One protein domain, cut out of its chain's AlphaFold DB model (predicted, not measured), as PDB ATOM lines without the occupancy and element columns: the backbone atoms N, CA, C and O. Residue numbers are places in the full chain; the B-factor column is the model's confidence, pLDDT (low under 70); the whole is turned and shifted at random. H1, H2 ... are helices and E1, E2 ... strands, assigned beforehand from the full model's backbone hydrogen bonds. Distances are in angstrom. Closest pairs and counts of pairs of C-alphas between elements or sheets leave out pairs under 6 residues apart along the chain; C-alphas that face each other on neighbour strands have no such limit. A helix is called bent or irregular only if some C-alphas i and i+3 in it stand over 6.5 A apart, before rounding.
ATOM      1  N   LYS A   3     -24.327  17.520 165.420       98.56
ATOM      2  CA  LYS A   3     -24.686  18.218 164.181       98.56
ATOM      3  C   LYS A   3     -26.037  17.706 163.706       98.56
ATOM      4  O   LYS A   3     -26.187  16.517 163.452       98.56
ATOM      5  N   VAL A   4     -26.990  18.612 163.545       98.31
ATOM      6  CA  VAL A   4     -28.326  18.319 163.025       98.31
ATOM      7  C   VAL A   4     -28.432  18.863 161.611       98.31
ATOM      8  O   VAL A   4     -28.153  20.043 161.388       98.31
ATOM      9  N   LYS A   5     -28.840  18.010 160.671       98.25
ATOM     10  CA  LYS A   5     -29.299  18.413 159.338       98.25
ATOM     11  C   LYS A   5     -30.819  18.354 159.326       98.25
ATOM     12  O   LYS A   5     -31.392  17.357 159.777       98.25
ATOM     13  N   TYR A   6     -31.451  19.423 158.869       97.38
ATOM     14  CA  TYR A   6     -32.901  19.547 158.899       97.38
ATOM     15  C   TYR A   6     -33.410  20.356 157.712       97.38
ATOM     16  O   TYR A   6     -32.753  21.302 157.271       97.38
ATOM     17  N   GLU A   7     -34.620  20.033 157.271       95.94
ATOM     18  CA  GLU A   7     -35.343  20.844 156.303       95.94
ATOM     19  C   GLU A   7     -36.086  21.953 157.042       95.94
ATOM     20  O   GLU A   7     -36.836  21.707 157.989       95.94
ATOM     21  N   LYS A   8     -35.889  23.192 156.598       94.62
ATOM     22  CA  LYS A   8     -36.687  24.347 156.993       94.62
ATOM     23  C   LYS A   8     -37.638  24.693 155.863       94.62
ATOM     24  O   LYS A   8     -37.232  25.245 154.842       94.62
ATOM     25  N   TYR A   9     -38.918  24.434 156.064       92.00
ATOM     26  CA  TYR A   9     -39.925  24.598 155.029       92.00
ATOM     27  C   TYR A   9     -40.896  25.715 155.321       92.00
ATOM     28  O   TYR A   9     -41.489  25.771 156.396       92.00
ATOM     29  N   ARG A  10     -41.105  26.575 154.325       88.75
ATOM     30  CA  ARG A  10     -42.102  27.639 154.362       88.75
ATOM     31  C   ARG A  10     -43.235  27.322 153.405       88.75
ATOM     32  O   ARG A  10     -43.032  27.216 152.194       88.75
ATOM     33  N   TYR A  11     -44.451  27.269 153.936       79.50
ATOM     34  CA  TYR A  11     -45.637  27.011 153.126       79.50
ATOM     35  C   TYR A  11     -45.754  28.016 151.969       79.50
ATOM     36  O   TYR A  11     -45.741  29.228 152.185       79.50
ATOM     37  N   GLY A  12     -45.837  27.505 150.737       79.75
ATOM     38  CA  GLY A  12     -45.930  28.307 149.512       79.75
ATOM     39  C   GLY A  12     -44.602  28.850 148.964       79.75
ATOM     40  O   GLY A  12     -44.615  29.462 147.902       79.75
ATOM     41  N   TYR A  13     -43.473  28.622 149.644       79.06
ATOM     42  CA  TYR A  13     -42.143  29.088 149.214       79.06
ATOM     43  C   TYR A  13     -41.092  27.966 149.128       79.06
ATOM     44  O   TYR A  13     -39.992  28.217 148.641       79.06
ATOM     45  N   GLY A  14     -41.427  26.744 149.555       84.38
ATOM     46  CA  GLY A  14     -40.541  25.578 149.497       84.38
ATOM     47  C   GLY A  14     -39.668  25.401 150.741       84.38
ATOM     48  O   GLY A  14     -39.793  26.145 151.720       84.38
ATOM     49  N   GLY A  15     -38.813  24.378 150.701       88.56
ATOM     50  CA  GLY A  15     -37.882  24.022 151.770       88.56
ATOM     51  C   GLY A  15     -36.429  24.330 151.435       88.56
ATOM     52  O   GLY A  15     -36.022  24.291 150.273       88.56
ATOM     53  N   THR A  16     -35.648  24.652 152.465       93.19
ATOM     54  CA  THR A  16     -34.184  24.724 152.401       93.19
ATOM     55  C   THR A  16     -33.577  23.720 153.362       93.19
ATOM     56  O   THR A  16     -34.098  23.509 154.455       93.19
ATOM     57  N   GLN A  17     -32.459  23.115 152.959       96.25
ATOM     58  CA  GLN A  17     -31.706  22.224 153.832       96.25
ATOM     59  C   GLN A  17     -30.666  23.007 154.621       96.25
ATOM     60  O   GLN A  17     -29.849  23.729 154.051       96.25
ATOM     61  N   GLU A  18     -30.714  22.856 155.939       97.06
ATOM     62  CA  GLU A  18     -29.955  23.644 156.901       97.06
ATOM     63  C   GLU A  18     -29.153  22.733 157.836       97.06
ATOM     64  O   GLU A  18     -29.457  21.552 158.027       97.06
ATOM     65  N   VAL A  19     -28.111  23.298 158.447       97.94
ATOM     66  CA  VAL A  19     -27.263  22.592 159.412       97.94
ATOM     67  C   VAL A  19     -27.099  23.433 160.666       97.94
ATOM     68  O   VAL A  19     -26.742  24.609 160.592       97.94
ATOM     69  N   LYS A  20     -27.296  22.816 161.832       98.12
ATOM     70  CA  LYS A  20     -27.072  23.458 163.130       98.12
ATOM     71  C   LYS A  20     -26.267  22.561 164.066       98.12
ATOM     72  O   LYS A  20     -26.366  21.337 164.009       98.12
ATOM     73  N   ILE A  21     -25.433  23.185 164.892       98.19
ATOM     74  CA  ILE A  21     -24.564  22.515 165.862       98.19
ATOM     75  C   ILE A  21     -25.116  22.731 167.267       98.19
ATOM     76  O   ILE A  21     -25.573  23.828 167.581       98.19
ATOM     77  N   PHE A  22     -25.040  21.686 168.087       98.06
ATOM     78  CA  PHE A  22     -25.505  21.650 169.468       98.06
ATOM     79  C   PHE A  22     -24.484  20.952 170.367       98.06
ATOM     80  O   PHE A  22     -23.658  20.144 169.920       98.06
ATOM     81  N   SER A  23     -24.561  21.243 171.658       97.44
ATOM     82  CA  SER A  23     -23.702  20.659 172.687       97.44
ATOM     83  C   SER A  23     -24.240  19.314 173.181       97.44
ATOM     84  O   SER A  23     -23.446  18.443 173.539       97.44
ATOM     85  N   SER A  24     -25.563  19.112 173.149       97.94
ATOM     86  CA  SER A  24     -26.247  17.900 173.625       97.94
ATOM     87  C   SER A  24     -27.552  17.612 172.864       97.94
ATOM     88  O   SER A  24     -28.077  18.479 172.165       97.94
ATOM     89  N   LEU A  25     -28.096  16.398 173.030       97.88
ATOM     90  CA  LEU A  25     -29.458  16.060 172.587       97.88
ATOM     91  C   LEU A  25     -30.532  16.873 173.328       97.88
ATOM     92  O   LEU A  25     -31.542  17.232 172.728       97.88
ATOM     93  N   GLU A  26     -30.294  17.231 174.592       96.94
ATOM     94  CA  GLU A  26     -31.207  18.097 175.348       96.94
ATOM     95  C   GLU A  26     -31.311  19.490 174.714       96.94
ATOM     96  O   GLU A  26     -32.404  20.010 174.544       96.94
ATOM     97  N   GLU A  27     -30.195  20.065 174.255       97.62
ATOM     98  CA  GLU A  27     -30.209  21.365 173.572       97.62
ATOM     99  C   GLU A  27     -30.967  21.301 172.230       97.62
ATOM    100  O   GLU A  27     -31.606  22.271 171.817       97.62
ATOM    101  N   ILE A  28     -30.937  20.144 171.555       97.88
ATOM    102  CA  ILE A  28     -31.750  19.893 170.355       97.88
ATOM    103  C   ILE A  28     -33.235  19.855 170.726       97.88
ATOM    104  O   ILE A  28     -34.043  20.465 170.024       97.88
ATOM    105  N   ALA A  29     -33.600  19.183 171.823       96.69
ATOM    106  CA  ALA A  29     -34.969  19.195 172.328       96.69
ATOM    107  C   ALA A  29     -35.402  20.628 172.669       96.69
ATOM    108  O   ALA A  29     -36.372  21.112 172.095       96.69
ATOM    109  N   ASP A  30     -34.650  21.355 173.495       95.25
ATOM    110  CA  ASP A  30     -34.949  22.749 173.847       95.25
ATOM    111  C   ASP A  30     -35.150  23.638 172.618       95.25
ATOM    112  O   ASP A  30     -36.069  24.459 172.580       95.25
ATOM    113  N   TRP A  31     -34.341  23.443 171.575       95.62
ATOM    114  CA  TRP A  31     -34.507  24.140 170.306       95.62
ATOM    115  C   TRP A  31     -35.821  23.791 169.600       95.62
ATOM    116  O   TRP A  31     -36.524  24.709 169.180       95.62
ATOM    117  N   LEU A  32     -36.178  22.508 169.484       95.31
ATOM    118  CA  LEU A  32     -37.434  22.071 168.858       95.31
ATOM    119  C   LEU A  32     -38.662  22.525 169.658       95.31
ATOM    120  O   LEU A  32     -39.624  23.021 169.074       95.31
ATOM    121  N   PHE A  33     -38.624  22.394 170.983       93.88
ATOM    122  CA  PHE A  33     -39.692  22.825 171.884       93.88
ATOM    123  C   PHE A  33     -39.840  24.351 171.902       93.88
ATOM    124  O   PHE A  33     -40.961  24.855 171.918       93.88
ATOM    125  N   GLY A  34     -38.730  25.093 171.838       91.62
ATOM    126  CA  GLY A  34     -38.714  26.558 171.826       91.62
ATOM    127  C   GLY A  34     -39.255  27.201 170.543       91.62
ATOM    128  O   GLY A  34     -39.523  28.402 170.535       91.62
ATOM    129  N   MET A  35     -39.434  26.435 169.460       89.81
ATOM    130  CA  MET A  35     -40.102  26.919 168.242       89.81
ATOM    131  C   MET A  35     -41.616  27.013 168.395       89.81
ATOM    132  O   MET A  35     -42.242  27.877 167.774       89.81
ATOM    133  N   VAL A  36     -42.199  26.111 169.186       89.75
ATOM    134  CA  VAL A  36     -43.646  26.013 169.312       89.75
ATOM    135  C   VAL A  36     -44.136  27.148 170.196       89.75
ATOM    136  O   VAL A  36     -43.724  27.299 171.346       89.75
ATOM    137  N   LYS A  37     -45.053  27.946 169.658       83.50
ATOM    138  CA  LYS A  37     -45.814  28.925 170.427       83.50
ATOM    139  C   LYS A  37     -47.161  28.283 170.760       83.50
ATOM    140  O   LYS A  37     -47.775  27.634 169.927       83.50
ATOM    141  N   GLY A  38     -47.591  28.366 172.015       82.50
ATOM    142  CA  GLY A  38     -48.848  27.743 172.436       82.50
ATOM    143  C   GLY A  38     -48.753  26.227 172.646       82.50
ATOM    144  O   GLY A  38     -47.957  25.762 173.458       82.50
ATOM    145  N   LYS A  39     -49.647  25.461 172.009       85.25
ATOM    146  CA  LYS A  39     -49.832  24.028 172.297       85.25
ATOM    147  C   LYS A  39     -48.891  23.164 171.462       85.25
ATOM    148  O   LYS A  39     -48.782  23.350 170.254       85.25
ATOM    149  N   TYR A  40     -48.290  22.155 172.093       88.00
ATOM    150  CA  TYR A  40     -47.479  21.151 171.396       88.00
ATOM    151  C   TYR A  40     -48.306  20.191 170.533       88.00
ATOM    152  O   TYR A  40     -47.807  19.655 169.544       88.00
ATOM    153  N   GLU A  41     -49.572  19.968 170.888       85.31
ATOM    154  CA  GLU A  41     -50.483  19.129 170.114       85.31
ATOM    155  C   GLU A  41     -50.695  19.707 168.705       85.31
ATOM    156  O   GLU A  41     -51.093  20.857 168.552       85.31
ATOM    157  N   GLY A  42     -50.391  18.912 167.674       84.62
ATOM    158  CA  GLY A  42     -50.458  19.328 166.266       84.62
ATOM    159  C   GLY A  42     -49.290  20.198 165.778       84.62
ATOM    160  O   GLY A  42     -49.154  20.392 164.571       84.62
ATOM    161  N   SER A  43     -48.428  20.674 166.681       90.06
ATOM    162  CA  SER A  43     -47.301  21.566 166.364       90.06
ATOM    163  C   SER A  43     -45.952  20.853 166.345       90.06
ATOM    164  O   SER A  43     -44.991  21.371 165.785       90.06
ATOM    165  N   MET A  44     -45.854  19.671 166.952       92.81
ATOM    166  CA  MET A  44     -44.629  18.877 166.929       92.81
ATOM    167  C   MET A  44     -44.905  17.376 166.977       92.81
ATOM    168  O   MET A  44     -45.870  16.905 167.598       92.81
ATOM    169  N   PHE A  45     -44.014  16.619 166.350       94.19
ATOM    170  CA  PHE A  45     -44.082  15.171 166.271       94.19
ATOM    171  C   PHE A  45     -42.723  14.552 166.589       94.19
ATOM    172  O   PHE A  45     -41.692  14.986 166.083       94.19
ATOM    173  N   PHE A  46     -42.763  13.521 167.425       95.38
ATOM    174  CA  PHE A  46     -41.641  12.647 167.724       95.38
ATOM    175  C   PHE A  46     -42.156  11.227 167.541       95.38
ATOM    176  O   PHE A  46     -43.127  10.834 168.192       95.38
ATOM    177  N   VAL A  47     -41.539  10.491 166.628       94.12
ATOM    178  CA  VAL A  47     -41.852   9.088 166.385       94.12
ATOM    179  C   VAL A  47     -41.619   8.273 167.662       94.12
ATOM    180  O   VAL A  47     -40.630   8.468 168.372       94.12
ATOM    181  N   ASN A  48     -42.549   7.371 167.970       92.75
ATOM    182  CA  ASN A  48     -42.450   6.508 169.138       92.75
ATOM    183  C   ASN A  48     -41.649   5.242 168.786       92.75
ATOM    184  O   ASN A  48     -42.148   4.418 168.019       92.75
ATOM    185  N   PRO A  49     -40.442   5.040 169.348       90.75
ATOM    186  CA  PRO A  49     -39.632   3.858 169.053       90.75
ATOM    187  C   PRO A  49     -40.232   2.552 169.596       90.75
ATOM    188  O   PRO A  49     -39.788   1.476 169.199       90.75
ATOM    189  N   ASP A  50     -41.213   2.635 170.500       89.00
ATOM    190  CA  ASP A  50     -41.863   1.487 171.134       89.00
ATOM    191  C   ASP A  50     -43.259   1.197 170.549       89.00
ATOM    192  O   ASP A  50     -44.008   0.394 171.118       89.00
ATOM    193  N   ASP A  51     -43.639   1.846 169.439       84.44
ATOM    194  CA  ASP A  51     -44.917   1.570 168.781       84.44
ATOM    195  C   ASP A  51     -44.927   0.152 168.193       84.44
ATOM    196  O   ASP A  51     -44.276  -0.158 167.199       84.44
ATOM    197  N   LYS A  52     -45.684  -0.736 168.843       70.31
ATOM    198  CA  LYS A  52     -45.793  -2.157 168.484       70.31
ATOM    199  C   LYS A  52     -46.708  -2.409 167.288       70.31
ATOM    200  O   LYS A  52     -46.769  -3.545 166.814       70.31
ATOM    201  N   ASN A  53     -47.461  -1.401 166.847       69.62
ATOM    202  CA  ASN A  53     -48.345  -1.527 165.691       69.62
ATOM    203  C   ASN A  53     -47.586  -1.365 164.374       69.62
ATOM    204  O   ASN A  53     -48.070  -1.822 163.338       69.62
ATOM    205  N   ASP A  54     -46.397  -0.770 164.426       62.50
ATOM    206  CA  ASP A  54     -45.560  -0.555 163.264       62.50
ATOM    207  C   ASP A  54     -44.492  -1.653 163.177       62.50
ATOM    208  O   ASP A  54     -43.460  -1.644 163.851       62.50
ATOM    209  N   LYS A  55     -44.798  -2.683 162.379       55.28
ATOM    210  CA  LYS A  55     -43.925  -3.857 162.204       55.28
ATOM    211  C   LYS A  55     -42.600  -3.503 161.523       55.28
ATOM    212  O   LYS A  55     -41.659  -4.287 161.626       55.28
ATOM    213  N   GLU A  56     -42.532  -2.348 160.870       58.94
ATOM    214  CA  GLU A  56     -41.352  -1.798 160.217       58.94
ATOM    215  C   GLU A  56     -41.416  -0.274 160.338       58.94
ATOM    216  O   GLU A  56     -41.756   0.386 159.367       58.94
ATOM    217  N   LEU A  57     -41.101   0.276 161.520       64.94
ATOM    218  CA  LEU A  57     -40.998   1.726 161.744       64.94
ATOM    219  C   LEU A  57     -40.257   2.411 160.587       64.94
ATOM    220  O   LEU A  57     -39.023   2.398 160.514       64.94
ATOM    221  N   HIS A  58     -41.030   2.971 159.658       74.94
ATOM    222  CA  HIS A  58     -40.514   3.601 158.457       74.94
ATOM    223  C   HIS A  58     -40.093   5.012 158.838       74.94
ATOM    224  O   HIS A  58     -40.930   5.894 159.016       74.94
ATOM    225  N   LEU A  59     -38.785   5.219 158.999       84.56
ATOM    226  CA  LEU A  59     -38.279   6.564 159.238       84.56
ATOM    227  C   LEU A  59     -38.386   7.387 157.960       84.56
ATOM    228  O   LEU A  59     -37.862   6.985 156.924       84.56
ATOM    229  N   ASP A  60     -39.003   8.556 158.070       88.00
ATOM    230  CA  ASP A  60     -39.005   9.607 157.060       88.00
ATOM    231  C   ASP A  60     -38.753  10.975 157.721       88.00
ATOM    232  O   ASP A  60     -38.524  11.072 158.932       88.00
ATOM    233  N   SER A  61     -38.723  12.049 156.930       83.19
ATOM    234  CA  SER A  61     -38.446  13.394 157.451       83.19
ATOM    235  C   SER A  61     -39.502  13.881 158.455       83.19
ATOM    236  O   SER A  61     -39.214  14.751 159.274       83.19
ATOM    237  N   SER A  62     -40.704  13.297 158.475       87.06
ATOM    238  CA  SER A  62     -41.769  13.661 159.412       87.06
ATOM    239  C   SER A  62     -41.568  13.102 160.822       87.06
ATOM    240  O   SER A  62     -42.134  13.653 161.769       87.06
ATOM    241  N   CYS A  63     -40.727  12.070 160.984       92.31
ATOM    242  CA  CYS A  63     -40.504  11.368 162.251       92.31
ATOM    243  C   CYS A  63     -40.050  12.269 163.402       92.31
ATOM    244  O   CYS A  63     -40.337  11.978 164.564       92.31
ATOM    245  N   ILE A  64     -39.355  13.361 163.102       96.25
ATOM    246  CA  ILE A  64     -38.995  14.376 164.086       96.25
ATOM    247  C   ILE A  64     -39.295  15.725 163.460       96.25
ATOM    248  O   ILE A  64     -38.583  16.177 162.562       96.25
ATOM    249  N   SER A  65     -40.345  16.379 163.942       95.06
ATOM    250  CA  SER A  65     -40.729  17.682 163.425       95.06
ATOM    251  C   SER A  65     -41.201  18.640 164.499       95.06
ATOM    252  O   SER A  65     -41.789  18.253 165.508       95.06
ATOM    253  N   SER A  66     -40.937  19.915 164.256       94.56
ATOM    254  CA  SER A  66     -41.483  21.021 165.028       94.56
ATOM    255  C   SER A  66     -41.937  22.118 164.078       94.56
ATOM    256  O   SER A  66     -41.414  22.262 162.971       94.56
ATOM    257  N   ARG A  67     -42.938  22.882 164.489       91.12
ATOM    258  CA  ARG A  67     -43.537  23.948 163.699       91.12
ATOM    259  C   ARG A  67     -43.620  25.210 164.542       91.12
ATOM    260  O   ARG A  67     -44.024  25.169 165.701       91.12
ATOM    261  N   ASP A  68     -43.274  26.339 163.930       84.56
ATOM    262  CA  ASP A  68     -43.669  27.634 164.478       84.56
ATOM    263  C   ASP A  68     -45.110  27.970 164.057       84.56
ATOM    264  O   ASP A  68     -45.582  27.541 162.999       84.56
ATOM    265  N   ASP A  69     -45.827  28.724 164.894       70.25
ATOM    266  CA  ASP A  69     -47.279  28.943 164.768       70.25
ATOM    267  C   ASP A  69     -47.744  29.481 163.395       70.25
ATOM    268  O   ASP A  69     -48.933  29.417 163.088       70.25
ATOM    269  N   GLU A  70     -46.859  29.998 162.528       68.81
ATOM    270  CA  GLU A  70     -47.306  30.771 161.361       68.81
ATOM    271  C   GLU A  70     -46.502  30.614 160.065       68.81
ATOM    272  O   GLU A  70     -47.005  31.009 159.010       68.81
ATOM    273  N   ARG A  71     -45.263  30.106 160.070       80.94
ATOM    274  CA  ARG A  71     -44.371  30.284 158.908       80.94
ATOM    275  C   ARG A  71     -43.548  29.074 158.523       80.94
ATOM    276  O   ARG A  71     -43.405  28.862 157.318       80.94
ATOM    277  N   TYR A  72     -43.001  28.329 159.476       90.06
ATOM    278  CA  TYR A  72     -42.023  27.293 159.169       90.06
ATOM    279  C   TYR A  72     -42.313  25.961 159.858       90.06
ATOM    280  O   TYR A  72     -42.593  25.910 161.055       90.06
ATOM    281  N   CYS A  73     -42.171  24.889 159.083       92.44
ATOM    282  CA  CYS A  73     -41.977  23.538 159.588       92.44
ATOM    283  C   CYS A  73     -40.484  23.210 159.558       92.44
ATOM    284  O   CYS A  73     -39.766  23.623 158.644       92.44
ATOM    285  N   TYR A  74     -40.038  22.470 160.561       95.19
ATOM    286  CA  TYR A  74     -38.668  22.023 160.723       95.19
ATOM    287  C   TYR A  74     -38.694  20.506 160.830       95.19
ATOM    288  O   TYR A  74     -39.277  19.978 161.776       95.19
ATOM    289  N   TRP A  75     -38.081  19.820 159.871       96.19
ATOM    290  CA  TRP A  75     -37.999  18.360 159.825       96.19
ATOM    291  C   TRP A  75     -36.562  17.928 160.056       96.19
ATOM    292  O   TRP A  75     -35.686  18.250 159.258       96.19
ATOM    293  N   VAL A  76     -36.295  17.239 161.162       97.56
ATOM    294  CA  VAL A  76     -34.953  16.731 161.452       97.56
ATOM    295  C   VAL A  76     -34.723  15.472 160.626       97.56
ATOM    296  O   VAL A  76     -35.412  14.468 160.794       97.56
ATOM    297  N   GLU A  77     -33.720  15.522 159.754       97.50
ATOM    298  CA  GLU A  77     -33.445  14.458 158.785       97.50
ATOM    299  C   GLU A  77     -32.237  13.603 159.180       97.50
ATOM    300  O   GLU A  77     -32.184  12.410 158.883       97.50
ATOM    301  N   GLN A  78     -31.253  14.200 159.861       98.25
ATOM    302  CA  GLN A  78     -30.064  13.497 160.340       98.25
ATOM    303  C   GLN A  78     -29.501  14.155 161.601       98.25
ATOM    304  O   GLN A  78     -29.396  15.380 161.681       98.25
ATOM    305  N   ILE A  79     -29.065  13.334 162.559       98.44
ATOM    306  CA  ILE A  79     -28.292  13.766 163.727       98.44
ATOM    307  C   ILE A  79     -26.967  13.008 163.720       98.44
ATOM    308  O   ILE A  79     -26.934  11.776 163.674       98.44
ATOM    309  N   GLU A  80     -25.868  13.748 163.776       98.44
ATOM    310  CA  GLU A  80     -24.514  13.230 163.945       98.44
ATOM    311  C   GLU A  80     -23.996  13.582 165.343       98.44
ATOM    312  O   GLU A  80     -24.190  14.705 165.810       98.44
ATOM    313  N   LYS A  81     -23.278  12.658 165.978       98.31
ATOM    314  CA  LYS A  81     -22.527  12.864 167.219       98.31
ATOM    315  C   LYS A  81     -21.055  12.613 166.938       98.31
ATOM    316  O   LYS A  81     -20.678  11.516 166.541       98.31
ATOM    317  N   ASP A  82     -20.241  13.656 167.086       96.88
ATOM    318  CA  ASP A  82     -18.790  13.609 166.853       96.88
ATOM    319  C   ASP A  82     -18.413  13.001 165.482       96.88
ATOM    320  O   ASP A  82     -17.432  12.276 165.337       96.88
ATOM    321  N   GLY A  83     -19.219  13.309 164.456       95.50
ATOM    322  CA  GLY A  83     -19.036  12.848 163.074       95.50
ATOM    323  C   GLY A  83     -19.681  11.498 162.739       95.50
ATOM    324  O   GLY A  83     -19.671  11.102 161.576       95.50
ATOM    325  N   LEU A  84     -20.270  10.803 163.715       97.69
ATOM    326  CA  LEU A  84     -20.983   9.541 163.511       97.69
ATOM    327  C   LEU A  84     -22.490   9.776 163.439       97.69
ATOM    328  O   LEU A  84     -23.051  10.448 164.300       97.69
ATOM    329  N   ILE A  85     -23.163   9.203 162.441       98.00
ATOM    330  CA  ILE A  85     -24.626   9.272 162.325       98.00
ATOM    331  C   ILE A  85     -25.253   8.462 163.465       98.00
ATOM    332  O   ILE A  85     -24.993   7.268 163.592       98.00
ATOM    333  N   ILE A  86     -26.091   9.112 164.273       97.81
ATOM    334  CA  ILE A  86     -26.869   8.476 165.348       97.81
ATOM    335  C   ILE A  86     -28.370   8.436 165.039       97.81
ATOM    336  O   ILE A  86     -29.082   7.625 165.625       97.81
ATOM    337  N   TYR A  87     -28.830   9.260 164.092       97.62
ATOM    338  CA  TYR A  87     -30.174   9.254 163.512       97.62
ATOM    339  C   TYR A  87     -30.113   9.660 162.038       97.62
ATOM    340  O   TYR A  87     -29.370  10.577 161.691       97.62
ATOM    341  N   SER A  88     -30.910   9.016 161.195       96.50
ATOM    342  CA  SER A  88     -31.095   9.310 159.777       96.50
ATOM    343  C   SER A  88     -32.469   8.818 159.331       96.50
ATOM    344  O   SER A  88     -32.775   7.635 159.482       96.50
ATOM    345  N   CYS A  89     -33.247   9.689 158.693       94.62
ATOM    346  CA  CYS A  89     -34.492   9.315 158.021       94.62
ATOM    347  C   CYS A  89     -34.310   8.887 156.552       94.62
ATOM    348  O   CYS A  89     -35.286   8.727 155.829       94.62
ATOM    349  N   GLY A  90     -33.066   8.750 156.079       94.38
ATOM    350  CA  GLY A  90     -32.766   8.314 154.711       94.38
ATOM    351  C   GLY A  90     -32.393   9.436 153.736       94.38
ATOM    352  O   GLY A  90     -31.728   9.150 152.737       94.38
ATOM    353  N   THR A  91     -32.731  10.705 154.017       94.69
ATOM    354  CA  THR A  91     -32.493  11.830 153.083       94.69
ATOM    355  C   THR A  91     -31.021  11.963 152.675       94.69
ATOM    356  O   THR A  91     -30.707  12.091 151.494       94.69
ATOM    357  N   PHE A  92     -30.094  11.886 153.636       93.88
ATOM    358  CA  PHE A  92     -28.650  12.071 153.402       93.88
ATOM    359  C   PHE A  92     -27.858  10.763 153.281       93.88
ATOM    360  O   PHE A  92     -26.630  10.782 153.189       93.88
ATOM    361  N   THR A  93     -28.544   9.626 153.288       93.56
ATOM    362  CA  THR A  93     -27.958   8.279 153.391       93.56
ATOM    363  C   THR A  93     -28.504   7.347 152.311       93.56
ATOM    364  O   THR A  93     -28.486   6.128 152.465       93.56
ATOM    365  N   ASN A  94     -28.970   7.916 151.195       91.94
ATOM    366  CA  ASN A  94     -29.493   7.177 150.044       91.94
ATOM    367  C   ASN A  94     -30.639   6.214 150.421       91.94
ATOM    368  O   ASN A  94     -30.653   5.054 150.010       91.94
ATOM    369  N   GLY A  95     -31.569   6.689 151.252       90.19
ATOM    370  CA  GLY A  95     -32.719   5.919 151.730       90.19
ATOM    371  C   GLY A  95     -32.422   4.975 152.899       90.19
ATOM    372  O   GLY A  95     -33.320   4.264 153.336       90.19
ATOM    373  N   VAL A  96     -31.191   4.950 153.426       90.62
ATOM    374  CA  VAL A  96     -30.854   4.103 154.580       90.62
ATOM    375  C   VAL A  96     -31.268   4.783 155.887       90.62
ATOM    376  O   VAL A  96     -30.600   5.676 156.420       90.62
ATOM    377  N   CYS A  97     -32.383   4.321 156.433       93.25
ATOM    378  CA  CYS A  97     -32.891   4.758 157.725       93.25
ATOM    379  C   CYS A  97     -32.070   4.152 158.873       93.25
ATOM    380  O   CYS A  97     -31.716   2.972 158.852       93.25
ATOM    381  N   TYR A  98     -31.753   4.962 159.882       93.69
ATOM    382  CA  TYR A  98     -30.979   4.524 161.041       93.69
ATOM    383  C   TYR A  98     -31.314   5.343 162.281       93.69
ATOM    384  O   TYR A  98     -31.510   6.550 162.213       93.69
ATOM    385  N   TRP A  99     -31.286   4.689 163.435       95.06
ATOM    386  CA  TRP A  99     -31.309   5.332 164.741       95.06
ATOM    387  C   TRP A  99     -30.708   4.403 165.791       95.06
ATOM    388  O   TRP A  99     -30.979   3.201 165.815       95.06
ATOM    389  N   ASN A 100     -29.864   4.938 166.661       95.81
ATOM    390  CA  ASN A 100     -29.291   4.154 167.748       95.81
ATOM    391  C   ASN A 100     -30.164   4.223 169.015       95.81
ATOM    392  O   ASN A 100     -31.143   4.966 169.088       95.81
ATOM    393  N   GLU A 101     -29.793   3.452 170.038       95.88
ATOM    394  CA  GLU A 101     -30.522   3.439 171.314       95.88
ATOM    395  C   GLU A 101     -30.489   4.787 172.051       95.88
ATOM    396  O   GLU A 101     -31.448   5.115 172.743       95.88
ATOM    397  N   GLU A 102     -29.438   5.594 171.870       97.25
ATOM    398  CA  GLU A 102     -29.344   6.941 172.455       97.25
ATOM    399  C   GLU A 102     -30.461   7.849 171.920       97.25
ATOM    400  O   GLU A 102     -31.169   8.488 172.696       97.25
ATOM    401  N   VAL A 103     -30.680   7.851 170.601       97.12
ATOM    402  CA  VAL A 103     -31.759   8.623 169.971       97.12
ATOM    403  C   VAL A 103     -33.126   8.077 170.356       97.12
ATOM    404  O   VAL A 103     -34.023   8.861 170.645       97.12
ATOM    405  N   LYS A 104     -33.304   6.751 170.409       96.19
ATOM    406  CA  LYS A 104     -34.579   6.161 170.850       96.19
ATOM    407  C   LYS A 104     -34.923   6.580 172.276       96.19
ATOM    408  O   LYS A 104     -36.063   6.943 172.545       96.19
ATOM    409  N   GLN A 105     -33.947   6.564 173.182       97.69
ATOM    410  CA  GLN A 105     -34.154   7.014 174.554       97.69
ATOM    411  C   GLN A 105     -34.516   8.503 174.613       97.69
ATOM    412  O   GLN A 105     -35.508   8.866 175.240       97.69
ATOM    413  N   TRP A 106     -33.788   9.343 173.881       98.00
ATOM    414  CA  TRP A 106     -34.089  10.769 173.768       98.00
ATOM    415  C   TRP A 106     -35.484  11.048 173.175       98.00
ATOM    416  O   TRP A 106     -36.184  11.947 173.636       98.00
ATOM    417  N   LEU A 107     -35.944  10.252 172.203       97.25
ATOM    418  CA  LEU A 107     -37.302  10.356 171.656       97.25
ATOM    419  C   LEU A 107     -38.368  10.042 172.709       97.25
ATOM    420  O   LEU A 107     -39.354  10.772 172.805       97.25
ATOM    421  N   ARG A 108     -38.167   9.003 173.534       96.44
ATOM    422  CA  ARG A 108     -39.073   8.691 174.656       96.44
ATOM    423  C   ARG A 108     -39.166   9.863 175.631       96.44
ATOM    424  O   ARG A 108     -40.265  10.226 176.042       96.44
ATOM    425  N   GLU A 109     -38.035  10.476 175.962       96.62
ATOM    426  CA  GLU A 109     -37.968  11.653 176.838       96.62
ATOM    427  C   GLU A 109     -38.680  12.864 176.218       96.62
ATOM    428  O   GLU A 109     -39.467  13.529 176.893       96.62
ATOM    429  N   CYS A 110     -38.502  13.106 174.915       96.19
ATOM    430  CA  CYS A 110     -39.226  14.153 174.191       96.19
ATOM    431  C   CYS A 110     -40.742  13.913 174.191       96.19
ATOM    432  O   CYS A 110     -41.511  14.847 174.420       96.19
ATOM    433  N   ILE A 111     -41.193  12.674 173.975       95.38
ATOM    434  CA  ILE A 111     -42.618  12.314 174.038       95.38
ATOM    435  C   ILE A 111     -43.165  12.589 175.443       95.38
ATOM    436  O   ILE A 111     -44.166  13.294 175.574       95.38
ATOM    437  N   GLN A 112     -42.468  12.139 176.491       94.81
ATOM    438  CA  GLN A 112     -42.868  12.392 177.878       94.81
ATOM    439  C   GLN A 112     -42.926  13.887 178.209       94.81
ATOM    440  O   GLN A 112     -43.892  14.333 178.832       94.81
ATOM    441  N   ARG A 113     -41.936  14.673 177.765       93.81
ATOM    442  CA  ARG A 113     -41.898  16.137 177.926       93.81
ATOM    443  C   ARG A 113     -43.054  16.818 177.193       93.81
ATOM    444  O   ARG A 113     -43.609  17.787 177.704       93.81
ATOM    445  N   LYS A 114     -43.436  16.313 176.015       93.25
ATOM    446  CA  LYS A 114     -44.584  16.814 175.244       93.25
ATOM    447  C   LYS A 114     -45.910  16.550 175.959       93.25
ATOM    448  O   LYS A 114     -46.768  17.428 175.982       93.25
ATOM    449  N   GLU A 115     -46.075  15.352 176.515       91.69
ATOM    450  CA  GLU A 115     -47.288  14.922 177.224       91.69
ATOM    451  C   GLU A 115     -47.421  15.560 178.613       91.69
ATOM    452  O   GLU A 115     -48.529  15.859 179.052       91.69
ATOM    453  N   ASN A 116     -46.293  15.806 179.286       89.44
ATOM    454  CA  ASN A 116     -46.230  16.355 180.640       89.44
ATOM    455  C   ASN A 116     -45.329  17.600 180.679       89.44
ATOM    456  O   ASN A 116     -44.252  17.572 181.286       89.44
TER     457      ASN A 116
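AT A GLANCE: This is residues 3 to 116 of the 122 residues of an uncharacterized protein of Ruminococcus sp. AM42-11 (UniProt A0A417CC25). A strongly twisted sheet of seven strands curls round helix H1, and a second, longer helix, H2, lies over E3 on the same face. The long bent strand E5 is the sheet's branching point, with E1 on one side and E4 and E6 on the other, and the free-standing residues 51 to 56 stick out. The printed part has 114 residues, with named elements in the order E1, E2, H1, E3, E4, E5, E6, E7, H2; neighbour strands are antiparallel and the class is mixed, helices and strands. It is compact and rounded, with a radius of gyration of the C-alphas of 13.5 A and spans of 33 by 31 by 30 A.

IN THESE COORDINATES: E1, residues 3 to 10, begins at C-alpha 3 (-24.686, 18.218, 164.181) and is 22.1 A long. E2, residues 14 to 22, is 25.3 A long. H1, residues 25 to 35, is 15.8 A long. E3 is residues 44 to 46 and E4 is residues 64 to 67. E5, residues 72 to 81, is 25.6 A long, beginning at C-alpha 72 (-42.023, 27.293, 159.169), and bends by 55 degrees at residue 77. E6, residues 84 to 89, is 14.6 A long, and E7 is residues 97 to 99. H2, residues 101 to 115, is 21.2 A long and ends at C-alpha 115 (-47.288, 14.922, 177.224).

HOW THE PARTS SIT: E1 and E2 form an antiparallel hairpin, with N 6 and O 18 at 3.0 A. On the other side of E1 is E5, antiparallel, with N 7 and O 75 at 2.9 A. Pairing along E5 is staggered: residues 73 to 75 pair with E4, with N 74 and O 66 at 2.8 A, and residues 78 to 81 with E6, with N 81 and O 84 at 2.8 A. E3, E4, E5, E6 and E7 make a meander, each strand the antiparallel neighbour of the one before; N 45 and O 65 are 2.9 A apart between E3 and E4, and N 88 and O 98 are 2.7 A apart between E6 and E7. E2, E3 and E7 are edge strands. H1 is on the sheet; its closest C-alphas with E4 are those of Leu 32 and Ser 66, 5.7 A apart. H2 is on the same face at a height over the sheet of 7.5 A, slantwise to the strands at 36 degrees to E3 on the local plane; its closest C-alphas with E3 are those of Phe 46 and Leu 107, 6.3 A apart. H1 and H2 are close but not clearly touching, with the closest C-alphas, those of Ala 29 and Cys 110, 6.9 A apart. They run the same way at a shallow tilt of 34.6 degrees, only just short of steep. In both helices every O i to N i+4 pair is within hydrogen-bond range.

THE WHOLE: The two C-alphas farthest apart, those of Tyr 13 and Lys 52, are 36.9 A apart. The printed part has no cut. The link from E3 to E4, 17 residues, is long. Mean pLDDT of the printed part is 91.1; residues 53 to 57 and residue 70 are under 70.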